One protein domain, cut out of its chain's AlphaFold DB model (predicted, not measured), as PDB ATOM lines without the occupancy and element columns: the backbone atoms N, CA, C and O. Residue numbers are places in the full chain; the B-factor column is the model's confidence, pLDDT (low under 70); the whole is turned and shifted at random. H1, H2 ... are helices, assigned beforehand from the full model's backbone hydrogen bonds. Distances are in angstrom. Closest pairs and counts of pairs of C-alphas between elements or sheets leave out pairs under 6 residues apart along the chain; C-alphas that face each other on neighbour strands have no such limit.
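This is residues 4 to 121 of the 121 residues of an uncharacterized protein of Natronorubrum aibiense (UniProt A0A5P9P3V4). One long helix, H5, is crossed slantwise by H2 and squarely by H3, and its residues 106 to 120 stick out. H1 makes a corner with H2, and short H4 joins H3 to H5. The printed part has 118 residues with five named helices, H1 to H5 in order along the chain, which hold 104 of them, and no named strand; its class is all helix, and it is loose, with a radius of gyration of the C-alphas of 18.8 A and spans of 57 by 41 by 30 A.

Start at H1, residues 4 to 13; it only just touches H2, residues 15 to 35, only at the corner, with 3 pairs of C-alphas within 8 A, closest Leu 11 and Ala 18, 5.3 A. H2's residues 26 to 30 alone touch H3, residues 43 to 72, closest C-alphas Pro 27 and Phe 56, 6.1 A. H4, residues 74 to 78, with 0 of 1 O i to N i+4 but 2 of 2 O i to N i+3 pairs within hydrogen-bond range, touches H5, residues 83 to 120, only at the corner.

Find C-alpha 83 at (123.851, 194.185, 211.790); H5 runs 55.4 A to C-alpha 120 at (75.677, 199.240, 238.722).

The printed part has no cut; pLDDT is under 70 at residues 5, 7, 33 to 41 and 120 to 121.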
ATOM      1  N   LEU A   4      88.503 197.953 198.389       70.75
ATOM      2  CA  LEU A   4      88.369 198.734 199.620       70.75
ATOM      3  C   LEU A   4      87.513 198.039 200.694       70.75
ATOM      4  O   LEU A   4      87.863 198.100 201.868       70.75
ATOM      5  N   GLU A   5      86.448 197.327 200.316       68.62
ATOM      6  CA  GLU A   5      85.609 196.575 201.266       68.62
ATOM      7  C   GLU A   5      86.373 195.386 201.854       68.62
ATOM      8  O   GLU A   5      86.281 195.120 203.049       68.62
ATOM      9  N   SER A   6      87.186 194.717 201.030       71.62
ATOM     10  CA  SER A   6      88.056 193.620 201.474       71.62
ATOM     11  C   SER A   6      89.111 194.101 202.478       71.62
ATOM     12  O   SER A   6      89.285 193.499 203.538       71.62
ATOM     13  N   ALA A   7      89.755 195.241 202.204       69.94
ATOM     14  CA  ALA A   7      90.727 195.839 203.119       69.94
ATOM     15  C   ALA A   7      90.079 196.287 204.440       69.94
ATOM     16  O   ALA A   7      90.621 196.038 205.516       69.94
ATOM     17  N   TRP A   8      88.894 196.896 204.374       71.00
ATOM     18  CA  TRP A   8      88.156 197.328 205.560       71.00
ATOM     19  C   TRP A   8      87.712 196.148 206.433       71.00
ATOM     20  O   TRP A   8      87.865 196.177 207.656       71.00
ATOM     21  N   HIS A   9      87.224 195.073 205.810       74.88
ATOM     22  CA  HIS A   9      86.826 193.858 206.516       74.88
ATOM     23  C   HIS A   9      88.028 193.122 207.134       74.88
ATOM     24  O   HIS A   9      87.920 192.515 208.205       74.88
ATOM     25  N   TRP A  10      89.196 193.187 206.497       74.75
ATOM     26  CA  TRP A  10      90.428 192.648 207.065       74.75
ATOM     27  C   TRP A  10      90.909 193.462 208.282       74.75
ATOM     28  O   TRP A  10      91.244 192.885 209.315       74.75
ATOM     29  N   LEU A  11      90.859 194.798 208.210       74.25
ATOM     30  CA  LEU A  11      91.242 195.686 209.319       74.25
ATOM     31  C   LEU A  11      90.341 195.513 210.553       74.25
ATOM     32  O   LEU A  11      90.834 195.540 211.681       74.25
ATOM     33  N   SER A  12      89.036 195.302 210.356       70.88
ATOM     34  CA  SER A  12      88.093 195.085 211.463       70.88
ATOM     35  C   SER A  12      88.275 193.726 212.146       70.88
ATOM     36  O   SER A  12      88.053 193.604 213.352       70.88
ATOM     37  N   THR A  13      88.721 192.714 211.398       79.50
ATOM     38  CA  THR A  13      88.991 191.362 211.913       79.50
ATOM     39  C   THR A  13      90.377 191.235 212.551       79.50
ATOM     40  O   THR A  13      90.554 190.414 213.450       79.50
ATOM     41  N   HIS A  14      91.334 192.094 212.178       81.25
ATOM     42  CA  HIS A  14      92.707 192.099 212.697       81.25
ATOM     43  C   HIS A  14      93.059 193.437 213.378       81.25
ATOM     44  O   HIS A  14      93.941 194.161 212.911       81.25
ATOM     45  N   PRO A  15      92.428 193.775 214.522       81.62
ATOM     46  CA  PRO A  15      92.576 195.087 215.157       81.62
ATOM     47  C   PRO A  15      94.019 195.393 215.582       81.62
ATOM     48  O   PRO A  15      94.446 196.540 215.515       81.62
ATOM     49  N   VAL A  16      94.790 194.374 215.980       85.56
ATOM     50  CA  VAL A  16      96.219 194.530 216.312       85.56
ATOM     51  C   VAL A  16      97.023 194.907 215.070       85.56
ATOM     52  O   VAL A  16      97.800 195.853 215.119       85.56
ATOM     53  N   GLY A  17      96.801 194.212 213.950       82.69
ATOM     54  CA  GLY A  17      97.475 194.501 212.684       82.69
ATOM     55  C   GLY A  17      97.122 195.887 212.143       82.69
ATOM     56  O   GLY A  17      97.998 196.598 211.664       82.69
ATOM     57  N   ALA A  18      95.865 196.311 212.289       84.62
ATOM     58  CA  ALA A  18      95.424 197.649 211.906       84.62
ATOM     59  C   ALA A  18      96.150 198.748 212.702       84.62
ATOM     60  O   ALA A  18      96.712 199.668 212.110       84.62
ATOM     61  N   VAL A  19      96.183 198.630 214.035       85.19
ATOM     62  CA  VAL A  19      96.896 199.585 214.904       85.19
ATOM     63  C   VAL A  19      98.392 199.583 214.596       85.19
ATOM     64  O   VAL A  19      98.995 200.647 214.485       85.19
ATOM     65  N   PHE A  20      98.971 198.405 214.374       86.62
ATOM     66  CA  PHE A  20     100.374 198.258 214.009       86.62
ATOM     67  C   PHE A  20     100.726 198.982 212.710       86.62
ATOM     68  O   PHE A  20     101.685 199.750 212.683       86.62
ATOM     69  N   LEU A  21      99.930 198.801 211.653       86.31
ATOM     70  CA  LEU A  21     100.150 199.484 210.377       86.31
ATOM     71  C   LEU A  21     100.093 201.006 210.530       86.31
ATOM     72  O   LEU A  21     100.925 201.702 209.956       86.31
ATOM     73  N   VAL A  22      99.158 201.522 211.332       86.69
ATOM     74  CA  VAL A  22      99.060 202.963 211.613       86.69
ATOM     75  C   VAL A  22     100.296 203.465 212.361       86.69
ATOM     76  O   VAL A  22     100.851 204.501 211.999       86.69
ATOM     77  N   LEU A  23     100.755 202.725 213.373       85.75
ATOM     78  CA  LEU A  23     101.925 203.101 214.165       85.75
ATOM     79  C   LEU A  23     103.222 203.080 213.347       85.75
ATOM     80  O   LEU A  23     104.056 203.965 213.515       85.75
ATOM     81  N   VAL A  24     103.381 202.109 212.443       85.62
ATOM     82  CA  VAL A  24     104.577 201.978 211.595       85.62
ATOM     83  C   VAL A  24     104.536 202.912 210.380       85.62
ATOM     84  O   VAL A  24     105.591 203.297 209.877       85.62
ATOM     85  N   ALA A  25     103.355 203.345 209.924       84.75
ATOM     86  CA  ALA A  25     103.228 204.240 208.774       84.75
ATOM     87  C   ALA A  25     103.989 205.562 208.960       84.75
ATOM     88  O   ALA A  25     104.621 206.037 208.020       84.75
ATOM     89  N   ILE A  26     103.975 206.136 210.167       80.00
ATOM     90  CA  ILE A  26     104.665 207.397 210.479       80.00
ATOM     91  C   ILE A  26     106.192 207.266 210.305       80.00
ATOM     92  O   ILE A  26     106.744 207.967 209.454       80.00
ATOM     93  N   PRO A  27     106.901 206.370 211.024       78.31
ATOM     94  CA  PRO A  27     108.340 206.190 210.840       78.31
ATOM     95  C   PRO A  27     108.703 205.698 209.432       78.31
ATOM     96  O   PRO A  27     109.732 206.112 208.898       78.31
ATOM     97  N   ALA A  28     107.856 204.885 208.789       80.88
ATOM     98  CA  ALA A  28     108.079 204.448 207.411       80.88
ATOM     99  C   ALA A  28     108.014 205.613 206.411       80.88
ATOM    100  O   ALA A  28     108.884 205.725 205.548       80.88
ATOM    101  N   MET A  29     107.028 206.509 206.539       80.88
ATOM    102  CA  MET A  29     106.955 207.708 205.702       80.88
ATOM    103  C   MET A  29     108.185 208.591 205.900       80.88
ATOM    104  O   MET A  29     108.777 209.015 204.913       80.88
ATOM    105  N   ILE A  30     108.608 208.818 207.149       73.06
ATOM    106  CA  ILE A  30     109.804 209.619 207.451       73.06
ATOM    107  C   ILE A  30     111.035 209.025 206.776       73.06
ATOM    108  O   ILE A  30     111.745 209.750 206.088       73.06
ATOM    109  N   ALA A  31     111.248 207.711 206.891       70.88
ATOM    110  CA  ALA A  31     112.360 207.040 206.226       70.88
ATOM    111  C   ALA A  31     112.324 207.261 204.704       70.88
ATOM    112  O   ALA A  31     113.321 207.671 204.115       70.88
ATOM    113  N   VAL A  32     111.167 207.070 204.062       72.31
ATOM    114  CA  VAL A  32     111.013 207.279 202.611       72.31
ATOM    115  C   VAL A  32     111.293 208.730 202.205       72.31
ATOM    116  O   VAL A  32     111.941 208.951 201.181       72.31
ATOM    117  N   PHE A  33     110.836 209.712 202.989       69.62
ATOM    118  CA  PHE A  33     111.117 211.128 202.736       69.62
ATOM    119  C   PHE A  33     112.598 211.468 202.936       69.62
ATOM    120  O   PHE A  33     113.142 212.228 202.142       69.62
ATOM    121  N   SER A  34     113.265 210.872 203.927       62.53
ATOM    122  CA  SER A  34     114.698 211.076 204.167       62.53
ATOM    123  C   SER A  34     115.589 210.482 203.072       62.53
ATOM    124  O   SER A  34     116.640 211.044 202.796       62.53
ATOM    125  N   PHE A  35     115.190 209.381 202.423       61.47
ATOM    126  CA  PHE A  35     115.976 208.769 201.339       61.47
ATOM    127  C   PHE A  35     115.715 209.377 199.952       61.47
ATOM    128  O   PHE A  35     116.518 209.196 199.039       61.47
ATOM    129  N   LYS A  36     114.602 210.095 199.762       56.78
ATOM    130  CA  LYS A  36     114.296 210.805 198.513       56.78
ATOM    131  C   LYS A  36     114.781 212.257 198.589       56.78
ATOM    132  O   LYS A  36     113.972 213.178 198.625       56.78
ATOM    133  N   GLU A  37     116.097 212.464 198.548       53.53
ATOM    134  CA  GLU A  37     116.761 213.783 198.450       53.53
ATOM    135  C   GLU A  37     116.538 214.492 197.091       53.53
ATOM    136  O   GLU A  37     117.465 214.998 196.468       53.53
ATOM    137  N   VAL A  38     115.312 214.524 196.567       54.44
ATOM    138  CA  VAL A  38     115.026 215.191 195.279       54.44
ATOM    139  C   VAL A  38     114.536 216.630 195.487       54.44
ATOM    140  O   VAL A  38     114.551 217.430 194.557       54.44
ATOM    141  N   ILE A  39     114.122 216.990 196.707       60.59
ATOM    142  CA  ILE A  39     113.558 218.309 197.015       60.59
ATOM    143  C   ILE A  39     114.297 218.897 198.223       60.59
ATOM    144  O   ILE A  39     114.238 218.303 199.300       60.59
ATOM    145  N   PRO A  40     114.967 220.058 198.092       61.03
ATOM    146  CA  PRO A  40     115.544 220.748 199.236       61.03
ATOM    147  C   PRO A  40     114.410 221.208 200.160       61.03
ATOM    148  O   PRO A  40     113.662 222.135 199.848       61.03
ATOM    149  N   LEU A  41     114.242 220.518 201.287       66.00
ATOM    150  CA  LEU A  41     113.251 220.880 202.293       66.00
ATOM    151  C   LEU A  41     113.744 222.095 203.103       66.00
ATOM    152  O   LEU A  41     114.934 222.184 203.411       66.00
ATOM    153  N   PRO A  42     112.851 223.021 203.499       72.88
ATOM    154  CA  PRO A  42     113.204 224.120 204.393       72.88
ATOM    155  C   PRO A  42     113.793 223.612 205.717       72.88
ATOM    156  O   PRO A  42     113.346 222.597 206.249       72.88
ATOM    157  N   ALA A  43     114.727 224.362 206.310       72.50
ATOM    158  CA  ALA A  43     115.390 223.980 207.565       72.50
ATOM    159  C   ALA A  43     114.407 223.681 208.719       72.50
ATOM    160  O   ALA A  43     114.630 222.766 209.510       72.50
ATOM    161  N   ALA A  44     113.276 224.394 208.781       74.81
ATOM    162  CA  ALA A  44     112.218 224.135 209.758       74.81
ATOM    163  C   ALA A  44     111.564 222.750 209.582       74.81
ATOM    164  O   ALA A  44     111.224 222.097 210.566       74.81
ATOM    165  N   VAL A  45     111.426 222.278 208.338       71.69
ATOM    166  CA  VAL A  45     110.876 220.949 208.028       71.69
ATOM    167  C   VAL A  45     111.871 219.861 208.417       71.69
ATOM    168  O   VAL A  45     111.471 218.862 209.007       71.69
ATOM    169  N   PHE A  46     113.166 220.079 208.173       70.62
ATOM    170  CA  PHE A  46     114.220 219.181 208.652       70.62
ATOM    171  C   PHE A  46     114.233 219.063 210.176       70.62
ATOM    172  O   PHE A  46     114.258 217.953 210.697       70.62
ATOM    173  N   SER A  47     114.145 220.186 210.893       77.44
ATOM    174  CA  SER A  47     114.113 220.179 212.360       77.44
ATOM    175  C   SER A  47     112.870 219.468 212.904       77.44
ATOM    176  O   SER A  47     112.967 218.654 213.821       77.44
ATOM    177  N   ALA A  48     111.700 219.698 212.300       77.81
ATOM    178  CA  ALA A  48     110.483 218.983 212.671       77.81
ATOM    179  C   ALA A  48     110.610 217.472 212.412       77.81
ATOM    180  O   ALA A  48     110.294 216.671 213.291       77.81
ATOM    181  N   LEU A  49     111.119 217.069 211.244       76.62
ATOM    182  CA  LEU A  49     111.363 215.662 210.919       76.62
ATOM    183  C   LEU A  49     112.371 215.019 211.871       76.62
ATOM    184  O   LEU A  49     112.173 213.873 212.259       76.62
ATOM    185  N   GLU A  50     113.401 215.747 212.297       79.31
ATOM    186  CA  GLU A  50     114.364 215.273 213.287       79.31
ATOM    187  C   GLU A  50     113.690 214.990 214.635       79.31
ATOM    188  O   GLU A  50     113.931 213.942 215.234       79.31
ATOM    189  N   VAL A  51     112.806 215.875 215.104       83.50
ATOM    190  CA  VAL A  51     112.041 215.651 216.342       83.50
ATOM    191  C   VAL A  51     111.166 214.407 216.218       83.50
ATOM    192  O   VAL A  51     111.165 213.560 217.113       83.50
ATOM    193  N   VAL A  52     110.456 214.253 215.100       81.56
ATOM    194  CA  VAL A  52     109.608 213.075 214.878       81.56
ATOM    195  C   VAL A  52     110.468 211.811 214.764       81.56
ATOM    196  O   VAL A  52     110.157 210.796 215.380       81.56
ATOM    197  N   PHE A  53     111.609 211.861 214.081       80.81
ATOM    198  CA  PHE A  53     112.554 210.748 214.023       80.81
ATOM    199  C   PHE A  53     113.079 210.379 215.417       80.81
ATOM    200  O   PHE A  53     113.102 209.206 215.791       80.81
ATOM    201  N   ARG A  54     113.432 211.366 216.246       84.06
ATOM    202  CA  ARG A  54     113.864 211.120 217.626       84.06
ATOM    203  C   ARG A  54     112.776 210.429 218.446       84.06
ATOM    204  O   ARG A  54     113.080 209.480 219.163       84.06
ATOM    205  N   LEU A  55     111.523 210.858 218.322       86.81
ATOM    206  CA  LEU A  55     110.405 210.308 219.094       86.81
ATOM    207  C   LEU A  55     109.965 208.916 218.627       86.81
ATOM    208  O   LEU A  55     109.645 208.074 219.458       86.81
ATOM    209  N   PHE A  56     109.944 208.669 217.318       84.62
ATOM    210  CA  PHE A  56     109.387 207.440 216.741       84.62
ATOM    211  C   PHE A  56     110.447 206.395 216.371       84.62
ATOM    212  O   PHE A  56     110.110 205.236 216.132       84.62
ATOM    213  N   VAL A  57     111.722 206.765 216.313       83.81
ATOM    214  CA  VAL A  57     112.807 205.841 215.959       83.81
ATOM    215  C   VAL A  57     113.821 205.752 217.089       83.81
ATOM    216  O   VAL A  57     114.023 204.676 217.645       83.81
ATOM    217  N   TYR A  58     114.422 206.876 217.478       85.62
ATOM    218  CA  TYR A  58     115.520 206.853 218.445       85.62
ATOM    219  C   TYR A  58     115.067 206.470 219.859       85.62
ATOM    220  O   TYR A  58     115.631 205.553 220.449       85.62
ATOM    221  N   ALA A  59     114.042 207.132 220.399       89.19
ATOM    222  CA  ALA A  59     113.585 206.902 221.768       89.19
ATOM    223  C   ALA A  59     113.087 205.461 222.007       89.19
ATOM    224  O   ALA A  59     113.509 204.866 222.998       89.19
ATOM    225  N   PRO A  60     112.282 204.843 221.117       87.31
ATOM    226  CA  PRO A  60     111.891 203.445 221.263       87.31
ATOM    227  C   PRO A  60     113.082 202.488 221.226       87.31
ATOM    228  O   PRO A  60     113.174 201.596 222.064       87.31
ATOM    229  N   VAL A  61     114.021 202.687 220.295       88.12
ATOM    230  CA  VAL A  61     115.228 201.852 220.200       88.12
ATOM    231  C   VAL A  61     116.079 201.997 221.453       88.12
ATOM    232  O   VAL A  61     116.496 200.990 222.009       88.12
ATOM    233  N   ALA A  62     116.296 203.224 221.930       88.75
ATOM    234  CA  ALA A  62     117.052 203.489 223.146       88.75
ATOM    235  C   ALA A  62     116.389 202.854 224.377       88.75
ATOM    236  O   ALA A  62     117.073 202.234 225.185       88.75
ATOM    237  N   ALA A  63     115.061 202.947 224.493       90.00
ATOM    238  CA  ALA A  63     114.313 202.329 225.582       90.00
ATOM    239  C   ALA A  63     114.416 200.799 225.549       90.00
ATOM    240  O   ALA A  63     114.720 200.180 226.564       90.00
ATOM    241  N   VAL A  64     114.204 200.178 224.384       89.19
ATOM    242  CA  VAL A  64     114.324 198.722 224.254       89.19
ATOM    243  C   VAL A  64     115.760 198.272 224.498       89.19
ATOM    244  O   VAL A  64     115.974 197.263 225.160       89.19
ATOM    245  N   ARG A  65     116.742 199.028 224.010       87.50
ATOM    246  CA  ARG A  65     118.158 198.754 224.234       87.50
ATOM    247  C   ARG A  65     118.495 198.758 225.728       87.50
ATOM    248  O   ARG A  65     118.877 197.715 226.246       87.50
ATOM    249  N   ALA A  66     118.181 199.847 226.426       88.50
ATOM    250  CA  ALA A  66     118.426 199.986 227.860       88.50
ATOM    251  C   ALA A  66     117.719 198.918 228.715       88.50
ATOM    252  O   ALA A  66     118.235 198.501 229.748       88.50
ATOM    253  N   VAL A  67     116.522 198.481 228.306       90.31
ATOM    254  CA  VAL A  67     115.708 197.539 229.092       90.31
ATOM    255  C   VAL A  67     115.996 196.075 228.753       90.31
ATOM    256  O   VAL A  67     115.918 195.229 229.640       90.31
ATOM    257  N   LEU A  68     116.295 195.750 227.493       88.38
ATOM    258  CA  LEU A  68     116.441 194.366 227.027       88.38
ATOM    259  C   LEU A  68     117.867 194.003 226.622       88.38
ATOM    260  O   LEU A  68     118.282 192.881 226.879       88.38
ATOM    261  N   PHE A  69     118.611 194.898 225.975       86.88
ATOM    262  CA  PHE A  69     119.915 194.559 225.400       86.88
ATOM    263  C   PHE A  69     121.066 194.826 226.371       86.88
ATOM    264  O   PHE A  69     121.907 193.939 226.537       86.88
ATOM    265  N   ASP A  70     121.074 195.977 227.047       87.88
ATOM    266  CA  ASP A  70     122.132 196.353 227.998       87.88
ATOM    267  C   ASP A  70     122.266 195.331 229.142       87.88
ATOM    268  O   ASP A  70     123.379 194.863 229.397       87.88
ATOM    269  N   PRO A  71     121.174 194.869 229.795       89.44
ATOM    270  CA  PRO A  71     121.289 193.890 230.879       89.44
ATOM    271  C   PRO A  71     121.815 192.526 230.416       89.44
ATOM    272  O   PRO A  71     122.310 191.748 231.227       89.44
ATOM    273  N   LEU A  72     121.692 192.224 229.119       89.31
ATOM    274  CA  LEU A  72     122.150 190.974 228.513       89.31
ATOM    275  C   LEU A  72     123.546 191.104 227.881       89.31
ATOM    276  O   LEU A  72     124.050 190.127 227.329       89.31
ATOM    277  N   GLY A  73     124.172 192.288 227.929       86.44
ATOM    278  CA  GLY A  73     125.464 192.556 227.290       86.44
ATOM    279  C   GLY A  73     125.427 192.467 225.758       86.44
ATOM    280  O   GLY A  73     126.457 192.249 225.121       86.44
ATOM    281  N   LEU A  74     124.245 192.612 225.149       86.25
ATOM    282  CA  LEU A  74     124.033 192.475 223.703       86.25
ATOM    283  C   LEU A  74     124.246 193.786 222.929       86.25
ATOM    284  O   LEU A  74     123.998 193.849 221.725       86.25
ATOM    285  N   ASP A  75     124.754 194.824 223.593       81.88
ATOM    286  CA  ASP A  75     125.092 196.125 223.007       81.88
ATOM    287  C   ASP A  75     125.992 196.045 221.779       81.88
ATOM    288  O   ASP A  75     125.862 196.837 220.845       81.88
ATOM    289  N   VAL A  76     126.887 195.055 221.763       83.81
ATOM    290  CA  VAL A  76     127.838 194.820 220.673       83.81
ATOM    291  C   VAL A  76     127.144 194.624 219.321       83.81
ATOM    292  O   VAL A  76     127.704 194.974 218.283       83.81
ATOM    293  N   LEU A  77     125.895 194.140 219.312       81.88
ATOM    294  CA  LEU A  77     125.103 193.964 218.093       81.88
ATOM    295  C   LEU A  77     124.815 195.299 217.383       81.88
ATOM    296  O   LEU A  77     124.692 195.332 216.159       81.88
ATOM    297  N   PHE A  78     124.768 196.409 218.126       79.50
ATOM    298  CA  PHE A  78     124.587 197.755 217.575       79.50
ATOM    299  C   PHE A  78     125.896 198.376 217.068       79.50
ATOM    300  O   PHE A  78     125.866 199.368 216.341       79.50
ATOM    301  N   SER A  79     127.049 197.805 217.422       81.81
ATOM    302  CA  SER A  79     128.368 198.301 217.007       81.81
ATOM    303  C   SER A  79     128.829 197.742 215.657       81.81
ATOM    304  O   SER A  79     129.765 198.276 215.067       81.81
ATOM    305  N   ILE A  80     128.185 196.685 215.151       83.88
ATOM    306  CA  ILE A  80     128.572 196.012 213.906       83.88
ATOM    307  C   ILE A  80     127.836 196.651 212.709       83.88
ATOM    308  O   ILE A  80     126.598 196.627 212.667       83.88
ATOM    309  N   PRO A  81     128.556 197.200 211.707       76.06
ATOM    310  CA  PRO A  81     127.947 197.743 210.492       76.06
ATOM    311  C   PRO A  81     127.079 196.694 209.772       76.06
ATOM    312  O   PRO A  81     127.456 195.531 209.665       76.06
ATOM    313  N   GLY A  82     125.892 197.085 209.301       73.56
ATOM    314  CA  GLY A  82     124.913 196.186 208.662       73.56
ATOM    315  C   GLY A  82     124.037 195.392 209.645       73.56
ATOM    316  O   GLY A  82     122.813 195.367 209.497       73.56
ATOM    317  N   VAL A  83     124.621 194.832 210.709       79.50
ATOM    318  CA  VAL A  83     123.851 194.185 211.790       79.50
ATOM    319  C   VAL A  83     123.045 195.226 212.564       79.50
ATOM    320  O   VAL A  83     121.857 195.018 212.792       79.50
ATOM    321  N   ASN A  84     123.639 196.388 212.855       80.69
ATOM    322  CA  ASN A  84     122.970 197.496 213.538       80.69
ATOM    323  C   ASN A  84     121.635 197.878 212.866       80.69
ATOM    324  O   ASN A  84     120.607 197.952 213.528       80.69
ATOM    325  N   GLN A  85     121.608 198.028 211.536       80.12
ATOM    326  CA  GLN A  85     120.380 198.388 210.814       80.12
ATOM    327  C   GLN A  85     119.293 197.314 210.949       80.12
ATOM    328  O   GLN A  85     118.133 197.638 211.205       80.12
ATOM    329  N   THR A  86     119.672 196.040 210.830       83.88
ATOM    330  CA  THR A  86     118.747 194.909 210.993       83.88
ATOM    331  C   THR A  86     118.199 194.838 212.419       83.88
ATOM    332  O   THR A  86     116.994 194.687 212.611       83.88
ATOM    333  N   VAL A  87     119.061 194.992 213.426       85.25
ATOM    334  CA  VAL A  87     118.675 194.955 214.842       85.25
ATOM    335  C   VAL A  87     117.762 196.127 215.186       85.25
ATOM    336  O   VAL A  87     116.730 195.918 215.821       85.25
ATOM    337  N   VAL A  88     118.073 197.337 214.721       84.75
ATOM    338  CA  VAL A  88     117.216 198.521 214.882       84.75
ATOM    339  C   VAL A  88     115.850 198.293 214.239       84.75
ATOM    340  O   VAL A  88     114.823 198.544 214.870       84.75
ATOM    341  N   PHE A  89     115.816 197.764 213.016       85.56
ATOM    342  CA  PHE A  89     114.570 197.486 212.309       85.56
ATOM    343  C   PHE A  89     113.699 196.457 213.044       85.56
ATOM    344  O   PHE A  89     112.518 196.707 213.285       85.56
ATOM    345  N   LEU A  90     114.284 195.330 213.462       88.69
ATOM    346  CA  LEU A  90     113.582 194.298 214.232       88.69
ATOM    347  C   LEU A  90     113.121 194.813 215.599       88.69
ATOM    348  O   LEU A  90     112.010 194.505 216.026       88.69
ATOM    349  N   THR A  91     113.939 195.633 216.257       88.75
ATOM    350  CA  THR A  91     113.605 196.270 217.536       88.75
ATOM    351  C   THR A  91     112.378 197.162 217.395       88.75
ATOM    352  O   THR A  91     111.441 197.052 218.183       88.75
ATOM    353  N   LEU A  92     112.340 198.004 216.361       88.75
ATOM    354  CA  LEU A  92     111.198 198.873 216.083       88.75
ATOM    355  C   LEU A  92     109.946 198.070 215.730       88.75
ATOM    356  O   LEU A  92     108.880 198.344 216.276       88.75
ATOM    357  N   LEU A  93     110.067 197.062 214.861       89.31
ATOM    358  CA  LEU A  93     108.960 196.167 214.518       89.31
ATOM    359  C   LEU A  93     108.374 195.504 215.768       89.31
ATOM    360  O   LEU A  93     107.164 195.561 215.986       89.31
ATOM    361  N   GLY A  94     109.231 194.910 216.601       90.88
ATOM    362  CA  GLY A  94     108.829 194.258 217.842       90.88
ATOM    363  C   GLY A  94     108.173 195.233 218.817       90.88
ATOM    364  O   GLY A  94     107.099 194.941 219.343       90.88
ATOM    365  N   PHE A  95     108.765 196.417 219.001       91.94
ATOM    366  CA  PHE A  95     108.227 197.467 219.864       91.94
ATOM    367  C   PHE A  95     106.832 197.915 219.417       91.94
ATOM    368  O   PHE A  95     105.890 197.893 220.210       91.94
ATOM    369  N   TYR A  96     106.665 198.276 218.142       91.00
ATOM    370  CA  TYR A  96     105.378 198.738 217.625       91.00
ATOM    371  C   TYR A  96     104.325 197.634 217.612       91.00
ATOM    372  O   TYR A  96     103.147 197.907 217.857       91.00
ATOM    373  N   TYR A  97     104.723 196.382 217.382       90.00
ATOM    374  CA  TYR A  97     103.814 195.249 217.489       90.00
ATOM    375  C   TYR A  97     103.339 195.050 218.932       90.00
ATOM    376  O   TYR A  97     102.132 194.993 219.179       90.00
ATOM    377  N   ALA A  98     104.258 195.030 219.902       89.81
ATOM    378  CA  ALA A  98     103.924 194.919 221.320       89.81
ATOM    379  C   ALA A  98     103.035 196.084 221.791       89.81
ATOM    380  O   ALA A  98     102.041 195.864 222.485       89.81
ATOM    381  N   LEU A  99     103.328 197.308 221.346       91.25
ATOM    382  CA  LEU A  99     102.508 198.484 221.627       91.25
ATOM    383  C   LEU A  99     101.097 198.349 221.035       91.25
ATOM    384  O   LEU A  99     100.112 198.658 221.702       91.25
ATOM    385  N   SER A 100     100.977 197.818 219.818       89.81
ATOM    386  CA  SER A 100      99.679 197.555 219.183       89.81
ATOM    387  C   SER A 100      98.860 196.533 219.963       89.81
ATOM    388  O   SER A 100      97.666 196.731 220.197       89.81
ATOM    389  N   VAL A 101      99.507 195.455 220.416       90.88
ATOM    390  CA  VAL A 101      98.890 194.451 221.289       90.88
ATOM    391  C   VAL A 101      98.412 195.109 222.583       90.88
ATOM    392  O   VAL A 101      97.249 194.922 222.948       90.88
ATOM    393  N   ALA A 102      99.252 195.918 223.232       90.88
ATOM    394  CA  ALA A 102      98.918 196.609 224.474       90.88
ATOM    395  C   ALA A 102      97.727 197.567 224.309       90.88
ATOM    396  O   ALA A 102      96.804 197.538 225.120       90.88
ATOM    397  N   ILE A 103      97.684 198.355 223.230       90.44
ATOM    398  CA  ILE A 103      96.575 199.277 222.939       90.44
ATOM    399  C   ILE A 103      95.264 198.509 222.725       90.44
ATOM    400  O   ILE A 103      94.224 198.858 223.294       90.44
ATOM    401  N   VAL A 104      95.281 197.440 221.924       89.38
ATOM    402  CA  VAL A 104      94.067 196.666 221.627       89.38
ATOM    403  C   VAL A 104      93.555 195.930 222.864       89.38
ATOM    404  O   VAL A 104      92.354 195.946 223.137       89.38
ATOM    405  N   HIS A 105      94.436 195.312 223.647       89.12
ATOM    406  CA  HIS A 105      94.023 194.594 224.853       89.12
ATOM    407  C   HIS A 105      93.621 195.560 225.972       89.12
ATOM    408  O   HIS A 105      92.581 195.364 226.602       89.12
ATOM    409  N   GLY A 106      94.367 196.649 226.159       85.81
ATOM    410  CA  GLY A 106      94.050 197.698 227.126       85.81
ATOM    411  C   GLY A 106      92.708 198.369 226.831       85.81
ATOM    412  O   GLY A 106      91.870 198.494 227.721       85.81
ATOM    413  N   SER A 107      92.432 198.715 225.570       85.50
ATOM    414  CA  SER A 107      91.142 199.306 225.186       85.50
ATOM    415  C   SER A 107      89.960 198.357 225.408       85.50
ATOM    416  O   SER A 107      88.898 198.799 225.849       85.50
ATOM    417  N   ARG A 108      90.130 197.048 225.166       86.12
ATOM    418  CA  ARG A 108      89.111 196.035 225.492       86.12
ATOM    419  C   ARG A 108      88.860 195.954 226.994       86.12
ATOM    420  O   ARG A 108      87.703 195.929 227.408       86.12
ATOM    421  N   PHE A 109      89.921 195.966 227.796       86.88
ATOM    422  CA  PHE A 109      89.816 195.948 229.251       86.88
ATOM    423  C   PHE A 109      89.081 197.182 229.791       86.88
ATOM    424  O   PHE A 109      88.136 197.049 230.567       86.88
ATOM    425  N   VAL A 110      89.448 198.378 229.320       85.62
ATOM    426  CA  VAL A 110      88.795 199.640 229.710       85.62
ATOM    427  C   VAL A 110      87.317 199.636 229.321       85.62
ATOM    428  O   VAL A 110      86.464 199.965 230.142       85.62
ATOM    429  N   ARG A 111      86.979 199.195 228.102       85.00
ATOM    430  CA  ARG A 111      85.575 199.067 227.676       85.00
ATOM    431  C   ARG A 111      84.790 198.098 228.554       85.00
ATOM    432  O   ARG A 111      83.642 198.382 228.879       85.00
ATOM    433  N   HIS A 112      85.396 196.977 228.942       84.31
ATOM    434  CA  HIS A 112      84.755 196.008 229.824       84.31
ATOM    435  C   HIS A 112      84.484 196.600 231.214       84.31
ATOM    436  O   HIS A 112      83.373 196.476 231.720       84.31
ATOM    437  N   ARG A 113      85.455 197.318 231.792       84.31
ATOM    438  CA  ARG A 113      85.290 198.026 233.072       84.31
ATOM    439  C   ARG A 113      84.173 199.071 233.025       84.31
ATOM    440  O   ARG A 113      83.278 199.025 233.860       84.31
ATOM    441  N   LEU A 114      84.162 199.924 232.002       85.12
ATOM    442  CA  LEU A 114      83.124 200.948 231.823       85.12
ATOM    443  C   LEU A 114      81.723 200.341 231.635       85.12
ATOM    444  O   LEU A 114      80.727 200.906 232.080       85.12
ATOM    445  N   ALA A 115      81.629 199.185 230.970       83.69
ATOM    446  CA  ALA A 115      80.364 198.475 230.802       83.69
ATOM    447  C   ALA A 115      79.841 197.876 232.119       83.69
ATOM    448  O   ALA A 115      78.627 197.806 232.305       83.69
ATOM    449  N   LEU A 116      80.733 197.455 233.020       83.50
ATOM    450  CA  LEU A 116      80.370 196.973 234.355       83.50
ATOM    451  C   LEU A 116      79.889 198.119 235.253       83.50
ATOM    452  O   LEU A 116      78.858 197.977 235.903       83.50
ATOM    453  N   GLU A 117      80.567 199.268 235.235       81.31
ATOM    454  CA  GLU A 117      80.162 200.451 236.014       81.31
ATOM    455  C   GLU A 117      78.766 200.956 235.621       81.31
ATOM    456  O   GLU A 117      77.940 201.225 236.491       81.31
ATOM    457  N   ARG A 118      78.440 200.980 234.320       78.88
ATOM    458  CA  ARG A 118      77.105 201.380 233.830       78.88
ATOM    459  C   ARG A 118      75.967 200.431 234.204       78.88
ATOM    460  O   ARG A 118      74.818 200.821 234.069       78.88
ATOM    461  N   ARG A 119      76.254 199.186 234.591       72.19
ATOM    462  CA  ARG A 119      75.223 198.233 235.046       72.19
ATOM    463  C   ARG A 119      74.928 198.349 236.541       72.19
ATOM    464  O   ARG A 119      73.936 197.792 236.992       72.19
ATOM    465  N   HIS A 120      75.807 199.016 237.285       64.50
ATOM    466  CA  HIS A 120      75.677 199.240 238.722       64.50
ATOM    467  C   HIS A 120      75.176 200.649 239.078       64.50
ATOM    468  O   HIS A 120      74.940 200.906 240.257       64.50
ATOM    469  N   SER A 121      75.027 201.536 238.088       56.97
ATOM    470  CA  SER A 121      74.345 202.837 238.204       56.97
ATOM    471  C   SER A 121      72.919 202.731 237.678       56.97
ATOM    472  O   SER A 121      72.041 203.406 238.251       56.97
TER     473      SER A 121